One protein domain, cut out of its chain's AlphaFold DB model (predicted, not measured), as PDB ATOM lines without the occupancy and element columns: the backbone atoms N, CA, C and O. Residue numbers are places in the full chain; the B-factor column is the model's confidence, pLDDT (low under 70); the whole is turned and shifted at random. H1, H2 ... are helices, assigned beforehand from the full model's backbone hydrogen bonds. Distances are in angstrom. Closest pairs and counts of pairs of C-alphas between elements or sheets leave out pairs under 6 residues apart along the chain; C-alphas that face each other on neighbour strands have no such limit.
ATOM      1  N   ARG A   2     281.614 270.796 176.844       93.19
ATOM      2  CA  ARG A   2     280.150 270.843 176.605       93.19
ATOM      3  C   ARG A   2     279.395 269.514 176.777       93.19
ATOM      4  O   ARG A   2     278.320 269.501 177.357       93.19
ATOM      5  N   ASN A   3     279.960 268.394 176.313       95.62
ATOM      6  CA  ASN A   3     279.326 267.076 176.461       95.62
ATOM      7  C   ASN A   3     279.179 266.648 177.931       95.62
ATOM      8  O   ASN A   3     278.156 266.088 178.299       95.62
ATOM      9  N   ILE A   4     280.188 266.932 178.761       96.75
ATOM     10  CA  ILE A   4     280.181 266.597 180.190       96.75
ATOM     11  C   ILE A   4     279.208 267.515 180.924       96.75
ATOM     12  O   ILE A   4     278.412 267.040 181.717       96.75
ATOM     13  N   GLU A   5     279.223 268.814 180.625       95.88
ATOM     14  CA  GLU A   5     278.308 269.784 181.243       95.88
ATOM     15  C   GLU A   5     276.847 269.440 180.952       95.88
ATOM     16  O   GLU A   5     276.018 269.424 181.856       95.88
ATOM     17  N   LYS A   6     276.552 269.080 179.699       95.25
ATOM     18  CA  LYS A   6     275.232 268.587 179.308       95.25
ATOM     19  C   LYS A   6     274.868 267.300 180.053       95.25
ATOM     20  O   LYS A   6     273.760 267.189 180.563       95.25
ATOM     21  N   GLN A   7     275.796 266.350 180.145       97.62
ATOM     22  CA  GLN A   7     275.560 265.095 180.857       97.62
ATOM     23  C   GLN A   7     275.285 265.326 182.349       97.62
ATOM     24  O   GLN A   7     274.359 264.733 182.892       97.62
ATOM     25  N   VAL A   8     276.052 266.198 183.009       97.00
ATOM     26  CA  VAL A   8     275.822 266.574 184.412       97.00
ATOM     27  C   VAL A   8     274.432 267.185 184.578       97.00
ATOM     28  O   VAL A   8     273.690 266.753 185.455       97.00
ATOM     29  N   TYR A   9     274.044 268.109 183.699       95.88
ATOM     30  CA  TYR A   9     272.723 268.738 183.723       95.88
ATOM     31  C   TYR A   9     271.568 267.729 183.582       95.88
ATOM     32  O   TYR A   9     270.579 267.788 184.320       95.88
ATOM     33  N   GLU A  10     271.684 266.781 182.650       95.75
ATOM     34  CA  GLU A  10     270.681 265.730 182.441       95.75
ATOM     35  C   GLU A  10     270.587 264.796 183.653       95.75
ATOM     36  O   GLU A  10     269.492 264.554 184.159       95.75
ATOM     37  N   LEU A  11     271.730 264.335 184.171       96.75
ATOM     38  CA  LEU A  11     271.780 263.463 185.347       96.75
ATOM     39  C   LEU A  11     271.219 264.144 186.597       96.75
ATOM     40  O   LEU A  11     270.474 263.518 187.351       96.75
ATOM     41  N   GLU A  12     271.532 265.423 186.811       94.50
ATOM     42  CA  GLU A  12     270.967 266.203 187.914       94.50
ATOM     43  C   GLU A  12     269.449 266.325 187.810       94.50
ATOM     44  O   GLU A  12     268.769 266.220 188.829       94.50
ATOM     45  N   THR A  13     268.913 266.517 186.598       92.19
ATOM     46  CA  THR A  13     267.461 266.614 186.378       92.19
ATOM     47  C   THR A  13     266.757 265.361 186.884       92.19
ATOM     48  O   THR A  13     265.846 265.461 187.704       92.19
ATOM     49  N   THR A  14     267.216 264.187 186.449       93.81
ATOM     50  CA  THR A  14     266.636 262.904 186.863       93.81
ATOM     51  C   THR A  14     266.832 262.670 188.363       93.81
ATOM     52  O   THR A  14     265.880 262.370 189.079       93.81
ATOM     53  N   TYR A  15     268.047 262.892 188.878       94.50
ATOM     54  CA  TYR A  15     268.358 262.659 190.288       94.50
ATOM     55  C   TYR A  15     267.501 263.512 191.232       94.50
ATOM     56  O   TYR A  15     266.948 262.988 192.199       94.50
ATOM     57  N   LEU A  16     267.373 264.817 190.973       91.12
ATOM     58  CA  LEU A  16     266.645 265.734 191.855       91.12
ATOM     59  C   LEU A  16     265.127 265.539 191.785       91.12
ATOM     60  O   LEU A  16     264.442 265.760 192.784       91.12
ATOM     61  N   GLN A  17     264.592 265.091 190.646       88.88
ATOM     62  CA  GLN A  17     263.178 264.727 190.528       88.88
ATOM     63  C   GLN A  17     262.846 263.485 191.364       88.88
ATOM     64  O   GLN A  17     261.889 263.515 192.144       88.88
ATOM     65  N   ASP A  18     263.668 262.440 191.263       89.12
ATOM     66  CA  ASP A  18     263.410 261.147 191.904       89.12
ATOM     67  C   ASP A  18     263.678 261.166 193.420       89.12
ATOM     68  O   ASP A  18     262.956 260.548 194.205       89.12
ATOM     69  N   SER A  19     264.698 261.905 193.870       86.75
ATOM     70  CA  SER A  19     265.148 261.911 195.276       86.75
ATOM     71  C   SER A  19     264.432 262.920 196.187       86.75
ATOM     72  O   SER A  19     264.638 262.932 197.404       86.75
ATOM     73  N   ASN A  20     263.538 263.746 195.640       82.00
ATOM     74  CA  ASN A  20     262.919 264.873 196.346       82.00
ATOM     75  C   ASN A  20     262.164 264.493 197.642       82.00
ATOM     76  O   ASN A  20     262.128 265.268 198.601       82.00
ATOM     77  N   GLN A  21     261.550 263.305 197.698       79.44
ATOM     78  CA  GLN A  21     260.797 262.867 198.883       79.44
ATOM     79  C   GLN A  21     261.689 262.397 200.033       79.44
ATOM     80  O   GLN A  21     261.357 262.625 201.196       79.44
ATOM     81  N   LEU A  22     262.797 261.728 199.714       81.31
ATOM     82  CA  LEU A  22     263.624 261.027 200.694       81.31
ATOM     83  C   LEU A  22     264.810 261.872 201.179       81.31
ATOM     84  O   LEU A  22     265.342 261.651 202.269       81.31
ATOM     85  N   GLY A  23     265.168 262.885 200.390       86.62
ATOM     86  CA  GLY A  23     266.315 263.748 200.613       86.62
ATOM     87  C   GLY A  23     267.393 263.528 199.556       86.62
ATOM     88  O   GLY A  23     267.476 262.475 198.928       86.62
ATOM     89  N   HIS A  24     268.220 264.549 199.364       89.62
ATOM     90  CA  HIS A  24     269.290 264.582 198.370       89.62
ATOM     91  C   HIS A  24     270.468 265.389 198.903       89.62
ATOM     92  O   HIS A  24     270.328 266.121 199.882       89.62
ATOM     93  N   VAL A  25     271.620 265.297 198.236       91.31
ATOM     94  CA  VAL A  25     272.872 265.955 198.657       91.31
ATOM     95  C   VAL A  25     272.689 267.442 198.989       91.31
ATOM     96  O   VAL A  25     273.213 267.898 200.000       91.31
ATOM     97  N   SER A  26     271.902 268.184 198.206       86.19
ATOM     98  CA  SER A  26     271.706 269.627 198.417       86.19
ATOM     99  C   SER A  26     270.855 269.975 199.653       86.19
ATOM    100  O   SER A  26     270.983 271.072 200.186       86.19
ATOM    101  N   LYS A  27     269.997 269.064 200.136       84.31
ATOM    102  CA  LYS A  27     269.039 269.318 201.237       84.31
ATOM    103  C   LYS A  27     269.248 268.425 202.468       84.31
ATOM    104  O   LYS A  27     268.691 268.696 203.530       84.31
ATOM    105  N   GLY A  28     270.059 267.379 202.338       87.25
ATOM    106  CA  GLY A  28     270.266 266.343 203.345       87.25
ATOM    107  C   GLY A  28     269.250 265.199 203.260       87.25
ATOM    108  O   GLY A  28     268.241 265.276 202.558       87.25
ATOM    109  N   PHE A  29     269.524 264.128 204.008       88.62
ATOM    110  CA  PHE A  29     268.765 262.867 204.005       88.62
ATOM    111  C   PHE A  29     267.880 262.695 205.248       88.62
ATOM    112  O   PHE A  29     267.557 261.583 205.654       88.62
ATOM    113  N   GLU A  30     267.473 263.799 205.873       82.06
ATOM    114  CA  GLU A  30     266.685 263.762 207.110       82.06
ATOM    115  C   GLU A  30     265.325 263.071 206.920       82.06
ATOM    116  O   GLU A  30     264.836 262.408 207.832       82.06
ATOM    117  N   GLY A  31     264.731 263.170 205.723       78.00
ATOM    118  CA  GLY A  31     263.490 262.471 205.374       78.00
ATOM    119  C   GLY A  31     263.639 260.949 205.436       78.00
ATOM    120  O   GLY A  31     262.786 260.267 206.004       78.00
ATOM    121  N   PHE A  32     264.763 260.425 204.939       81.38
ATOM    122  CA  PHE A  32     265.128 259.016 205.065       81.38
ATOM    123  C   PHE A  32     265.267 258.585 206.527       81.38
ATOM    124  O   PHE A  32     264.664 257.598 206.947       81.38
ATOM    125  N   LEU A  33     266.023 259.348 207.322       81.06
ATOM    126  CA  LEU A  33     266.299 259.025 208.726       81.06
ATOM    127  C   LEU A  33     265.035 259.107 209.597       81.06
ATOM    128  O   LEU A  33     264.810 258.258 210.463       81.06
ATOM    129  N   SER A  34     264.174 260.086 209.318       72.94
ATOM    130  CA  SER A  34     262.901 260.296 210.018       72.94
ATOM    131  C   SER A  34     261.851 259.231 209.683       72.94
ATOM    132  O   SER A  34     260.957 258.978 210.492       72.94
ATOM    133  N   SER A  35     261.969 258.552 208.534       66.06
ATOM    134  CA  SER A  35     261.053 257.473 208.134       66.06
ATOM    135  C   SER A  35     261.120 256.244 209.051       66.06
ATOM    136  O   SER A  35     260.182 255.448 209.060       66.06
ATOM    137  N   SER A  36     262.201 256.064 209.820       67.62
ATOM    138  CA  SER A  36     262.387 254.903 210.707       67.62
ATOM    139  C   SER A  36     261.693 255.055 212.069       67.62
ATOM    140  O   SER A  36     261.365 254.058 212.712       67.62
ATOM    141  N   LYS A  37     261.443 256.290 212.521       62.88
ATOM    142  CA  LYS A  37     260.855 256.595 213.834       62.88
ATOM    143  C   LYS A  37     259.756 257.641 213.665       62.88
ATOM    144  O   LYS A  37     260.003 258.829 213.837       62.88
ATOM    145  N   SER A  38     258.562 257.179 213.287       61.62
ATOM    146  CA  SER A  38     257.285 257.909 213.210       61.62
ATOM    147  C   SER A  38     257.306 259.353 213.727       61.62
ATOM    148  O   SER A  38     256.937 259.595 214.870       61.62
ATOM    149  N   THR A  39     257.666 260.329 212.887       48.88
ATOM    150  CA  THR A  39     257.315 261.744 213.101       48.88
ATOM    151  C   THR A  39     257.156 262.468 211.763       48.88
ATOM    152  O   THR A  39     258.108 262.948 211.160       48.88
ATOM    153  N   SER A  40     255.911 262.469 211.288       52.94
ATOM    154  CA  SER A  40     255.107 263.550 210.674       52.94
ATOM    155  C   SER A  40     255.711 264.927 210.292       52.94
ATOM    156  O   SER A  40     254.975 265.910 210.241       52.94
ATOM    157  N   ASN A  41     256.990 265.049 209.938       52.50
ATOM    158  CA  ASN A  41     257.594 266.287 209.431       52.50
ATOM    159  C   ASN A  41     257.935 266.205 207.943       52.50
ATOM    160  O   ASN A  41     258.882 266.846 207.483       52.50
ATOM    161  N   LEU A  42     257.122 265.489 207.158       56.66
ATOM    162  CA  LEU A  42     257.127 265.627 205.703       56.66
ATOM    163  C   LEU A  42     256.493 266.981 205.344       56.66
ATOM    164  O   LEU A  42     255.393 267.075 204.800       56.66
ATOM    165  N   LYS A  43     257.182 268.068 205.721       57.22
ATOM    166  CA  LYS A  43     256.934 269.408 205.199       57.22
ATOM    167  C   LYS A  43     256.901 269.234 203.693       57.22
ATOM    168  O   LYS A  43     257.876 268.752 203.122       57.22
ATOM    169  N   ARG A  44     255.732 269.534 203.126       61.50
ATOM    170  CA  ARG A  44     255.327 269.325 201.734       61.50
ATOM    171  C   ARG A  44     256.536 269.219 200.792       61.50
ATOM    172  O   ARG A  44     257.354 270.145 200.822       61.50
ATOM    173  N   PRO A  45     256.647 268.151 199.974       64.81
ATOM    174  CA  PRO A  45     257.752 268.015 199.030       64.81
ATOM    175  C   PRO A  45     257.865 269.323 198.249       64.81
ATOM    176  O   PRO A  45     256.900 269.782 197.630       64.81
ATOM    177  N   ARG A  46     259.009 269.995 198.404       67.94
ATOM    178  CA  ARG A  46     259.258 271.248 197.693       67.94
ATOM    179  C   ARG A  46     259.433 270.889 196.232       67.94
ATOM    180  O   ARG A  46     259.985 269.847 195.914       67.94
ATOM    181  N   LYS A  47     258.920 271.722 195.339       77.50
ATOM    182  CA  LYS A  47     259.176 271.522 193.916       77.50
ATOM    183  C   LYS A  47     260.665 271.737 193.673       77.50
ATOM    184  O   LYS A  47     261.221 272.666 194.258       77.50
ATOM    185  N   PHE A  48     261.242 270.888 192.829       83.44
ATOM    186  CA  PHE A  48     262.582 271.054 192.277       83.44
ATOM    187  C   PHE A  48     262.829 272.531 191.927       83.44
ATOM    188  O   PHE A  48     261.990 273.139 191.255       83.44
ATOM    189  N   GLN A  49     263.906 273.113 192.457       86.81
ATOM    190  CA  GLN A  49     264.324 274.477 192.150       86.81
ATOM    191  C   GLN A  49     265.580 274.441 191.264       86.81
ATOM    192  O   GLN A  49     266.468 273.628 191.529       86.81
ATOM    193  N   PRO A  50     265.701 275.306 190.241       87.38
ATOM    194  CA  PRO A  50     266.917 275.407 189.427       87.38
ATOM    195  C   PRO A  50     268.187 275.637 190.262       87.38
ATOM    196  O   PRO A  50     269.265 275.159 189.910       87.38
ATOM    197  N   GLU A  51     268.051 276.309 191.405       89.25
ATOM    198  CA  GLU A  51     269.107 276.569 192.388       89.25
ATOM    199  C   GLU A  51     269.666 275.285 193.027       89.25
ATOM    200  O   GLU A  51     270.806 275.278 193.493       89.25
ATOM    201  N   ASP A  52     268.900 274.187 193.038       90.25
ATOM    202  CA  ASP A  52     269.330 272.908 193.615       90.25
ATOM    203  C   ASP A  52     270.367 272.179 192.730       90.25
ATOM    204  O   ASP A  52     271.012 271.237 193.209       90.25
ATOM    205  N   ARG A  53     270.563 272.620 191.471       93.44
ATOM    206  CA  ARG A  53     271.519 272.074 190.477       93.44
ATOM    207  C   ARG A  53     272.972 272.491 190.754       93.44
ATOM    208  O   ARG A  53     273.654 273.080 189.911       93.44
ATOM    209  N   ILE A  54     273.452 272.232 191.965       94.12
ATOM    210  CA  ILE A  54     274.759 272.703 192.444       94.12
ATOM    211  C   ILE A  54     275.951 272.208 191.604       94.12
ATOM    212  O   ILE A  54     276.977 272.887 191.566       94.12
ATOM    213  N   PHE A  55     275.845 271.068 190.911       95.38
ATOM    214  CA  PHE A  55     276.926 270.557 190.065       95.38
ATOM    215  C   PHE A  55     276.953 271.276 188.719       95.38
ATOM    216  O   PHE A  55     278.021 271.718 188.297       95.38
ATOM    217  N   SER A  56     275.805 271.487 188.072       95.25
ATOM    218  CA  SER A  56     275.752 272.318 186.866       95.25
ATOM    219  C   SER A  56     276.157 273.760 187.153       95.25
ATOM    220  O   SER A  56     276.912 274.338 186.377       95.25
ATOM    221  N   LEU A  57     275.728 274.326 188.285       94.31
ATOM    222  CA  LEU A  57     276.070 275.696 188.690       94.31
ATOM    223  C   LEU A  57     277.538 275.866 189.101       94.31
ATOM    224  O   LEU A  57     278.023 276.994 189.180       94.31
ATOM    225  N   SER A  58     278.271 274.770 189.319       93.75
ATOM    226  CA  SER A  58     279.718 274.830 189.546       93.75
ATOM    227  C   SER A  58     280.514 275.187 188.282       93.75
ATOM    228  O   SER A  58     281.676 275.581 188.386       93.75
ATOM    229  N   SER A  59     279.890 275.103 187.097       94.00
ATOM    230  CA  SER A  59     280.464 275.570 185.834       94.00
ATOM    231  C   SER A  59     279.722 276.798 185.311       94.00
ATOM    232  O   SER A  59     278.535 276.750 184.992       94.00
ATOM    233  N   VAL A  60     280.456 277.896 185.125       93.06
ATOM    234  CA  VAL A  60     279.931 279.146 184.546       93.06
ATOM    235  C   VAL A  60     279.531 279.014 183.070       93.06
ATOM    236  O   VAL A  60     278.878 279.904 182.534       93.06
ATOM    237  N   THR A  61     279.919 277.920 182.410       93.31
ATOM    238  CA  THR A  61     279.566 277.606 181.016       93.31
ATOM    239  C   THR A  61     278.447 276.568 180.889       93.31
ATOM    240  O   THR A  61     278.103 276.185 179.771       93.31
ATOM    241  N   SER A  62     277.864 276.115 182.004       91.12
ATOM    242  CA  SER A  62     276.803 275.104 182.002       91.12
ATOM    243  C   SER A  62     275.449 275.652 181.524       91.12
ATOM    244  O   SER A  62     275.109 276.794 181.846       91.12
ATOM    245  N   PRO A  63     274.611 274.830 180.856       87.31
ATOM    246  CA  PRO A  63     273.235 275.193 180.495       87.31
ATOM    247  C   PRO A  63     272.362 275.674 181.670       87.31
ATOM    248  O   PRO A  63     271.465 276.489 181.472       87.31
ATOM    249  N   ALA A  64     272.634 275.228 182.903       88.56
ATOM    250  CA  ALA A  64     271.860 275.646 184.081       88.56
ATOM    251  C   ALA A  64     271.977 277.146 184.397       88.56
ATOM    252  O   ALA A  64     271.101 277.707 185.054       88.56
ATOM    253  N   VAL A  65     273.053 277.802 183.950       85.12
ATOM    254  CA  VAL A  65     273.277 279.231 184.203       85.12
ATOM    255  C   VAL A  65     272.216 280.084 183.500       85.12
ATOM    256  O   VAL A  65     271.770 281.086 184.059       85.12
ATOM    257  N   GLU A  66     271.776 279.668 182.310       78.06
ATOM    258  CA  GLU A  66     270.720 280.335 181.542       78.06
ATOM    259  C   GLU A  66     269.341 280.140 182.197       78.06
ATOM    260  O   GLU A  66     268.619 281.116 182.405       78.06
ATOM    261  N   GLU A  67     269.028 278.914 182.640       79.12
ATOM    262  CA  GLU A  67     267.792 278.584 183.378       79.12
ATOM    263  C   GLU A  67     267.677 279.384 184.688       79.12
ATOM    264  O   GLU A  67     266.634 279.959 184.987       79.12
ATOM    265  N   HIS A  68     268.771 279.490 185.446       74.38
ATOM    266  CA  HIS A  68     268.812 280.240 186.704       74.38
ATOM    267  C   HIS A  68     268.809 281.772 186.504       74.38
ATOM    268  O   HIS A  68     268.411 282.541 187.383       74.38
ATOM    269  N   ALA A  69     269.282 282.278 185.363       62.72
ATOM    270  CA  ALA A  69     269.203 283.705 185.047       62.72
ATOM    271  C   ALA A  69     267.784 284.142 184.651       62.72
ATOM    272  O   ALA A  69     267.387 285.244 185.020       62.72
ATOM    273  N   GLY A  70     267.022 283.271 183.982       56.16
ATOM    274  CA  GLY A  70     265.636 283.519 183.560       56.16
ATOM    275  C   GLY A  70     264.556 283.270 184.620       56.16
ATOM    276  O   GLY A  70     263.380 283.322 184.292       56.16
ATOM    277  N   GLY A  71     264.929 282.952 185.866       52.09
ATOM    278  CA  GLY A  71     264.003 282.847 187.007       52.09
ATOM    279  C   GLY A  71     264.049 284.046 187.962       52.09
ATOM    280  O   GLY A  71     263.398 284.038 189.005       52.09
TER     281      GLY A  71
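This is residues 2 to 71 of the 100 residues of an uncharacterized protein of Opuntia streptacantha (UniProt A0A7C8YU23). One long helix, H1, makes one part of an elongated, loose model; the short helix H2 lies beyond its last residue, and a long loop, residues 35 to 63, folds back from H2 to the short helix H3, which stands crosswise near H1. The printed part has 70 residues with three named helices, H1, H2, H3 in chain order, and no named strand. The class is all helix, though under half of the residues, 29 of 70, are in named elements. The radius of gyration of the C-alphas is 14.1 A, and the spans are 45 by 23 by 15 A.

H1, residues 2 to 19, and H3, residues 64 to 69, are close but not clearly touching; their closest C-alphas, of Tyr 9 and Ala 64, are 7.0 A apart. Their lines are about perpendicular, at 76 degrees. H2, residues 30 to 34, is apart from H1 and from H3. In H1, H2 and H3 every O i to N i+4 pair is within hydrogen-bond range.

H1 is 25.6 A long from C-alpha 2 at (280.150, 270.843, 176.605) to C-alpha 19. H2 is 5.9 A long and H3 8.5 A, ending at C-alpha 69, (269.203, 283.705, 185.047).

The C-alphas of Arg 2 and Ser 38, the two farthest apart, are 45.1 A apart. The printed part has no cut. The link H2 to H3 is long, 29 residues. Residues 35 to 46 and 69 to 71 have pLDDT under 70.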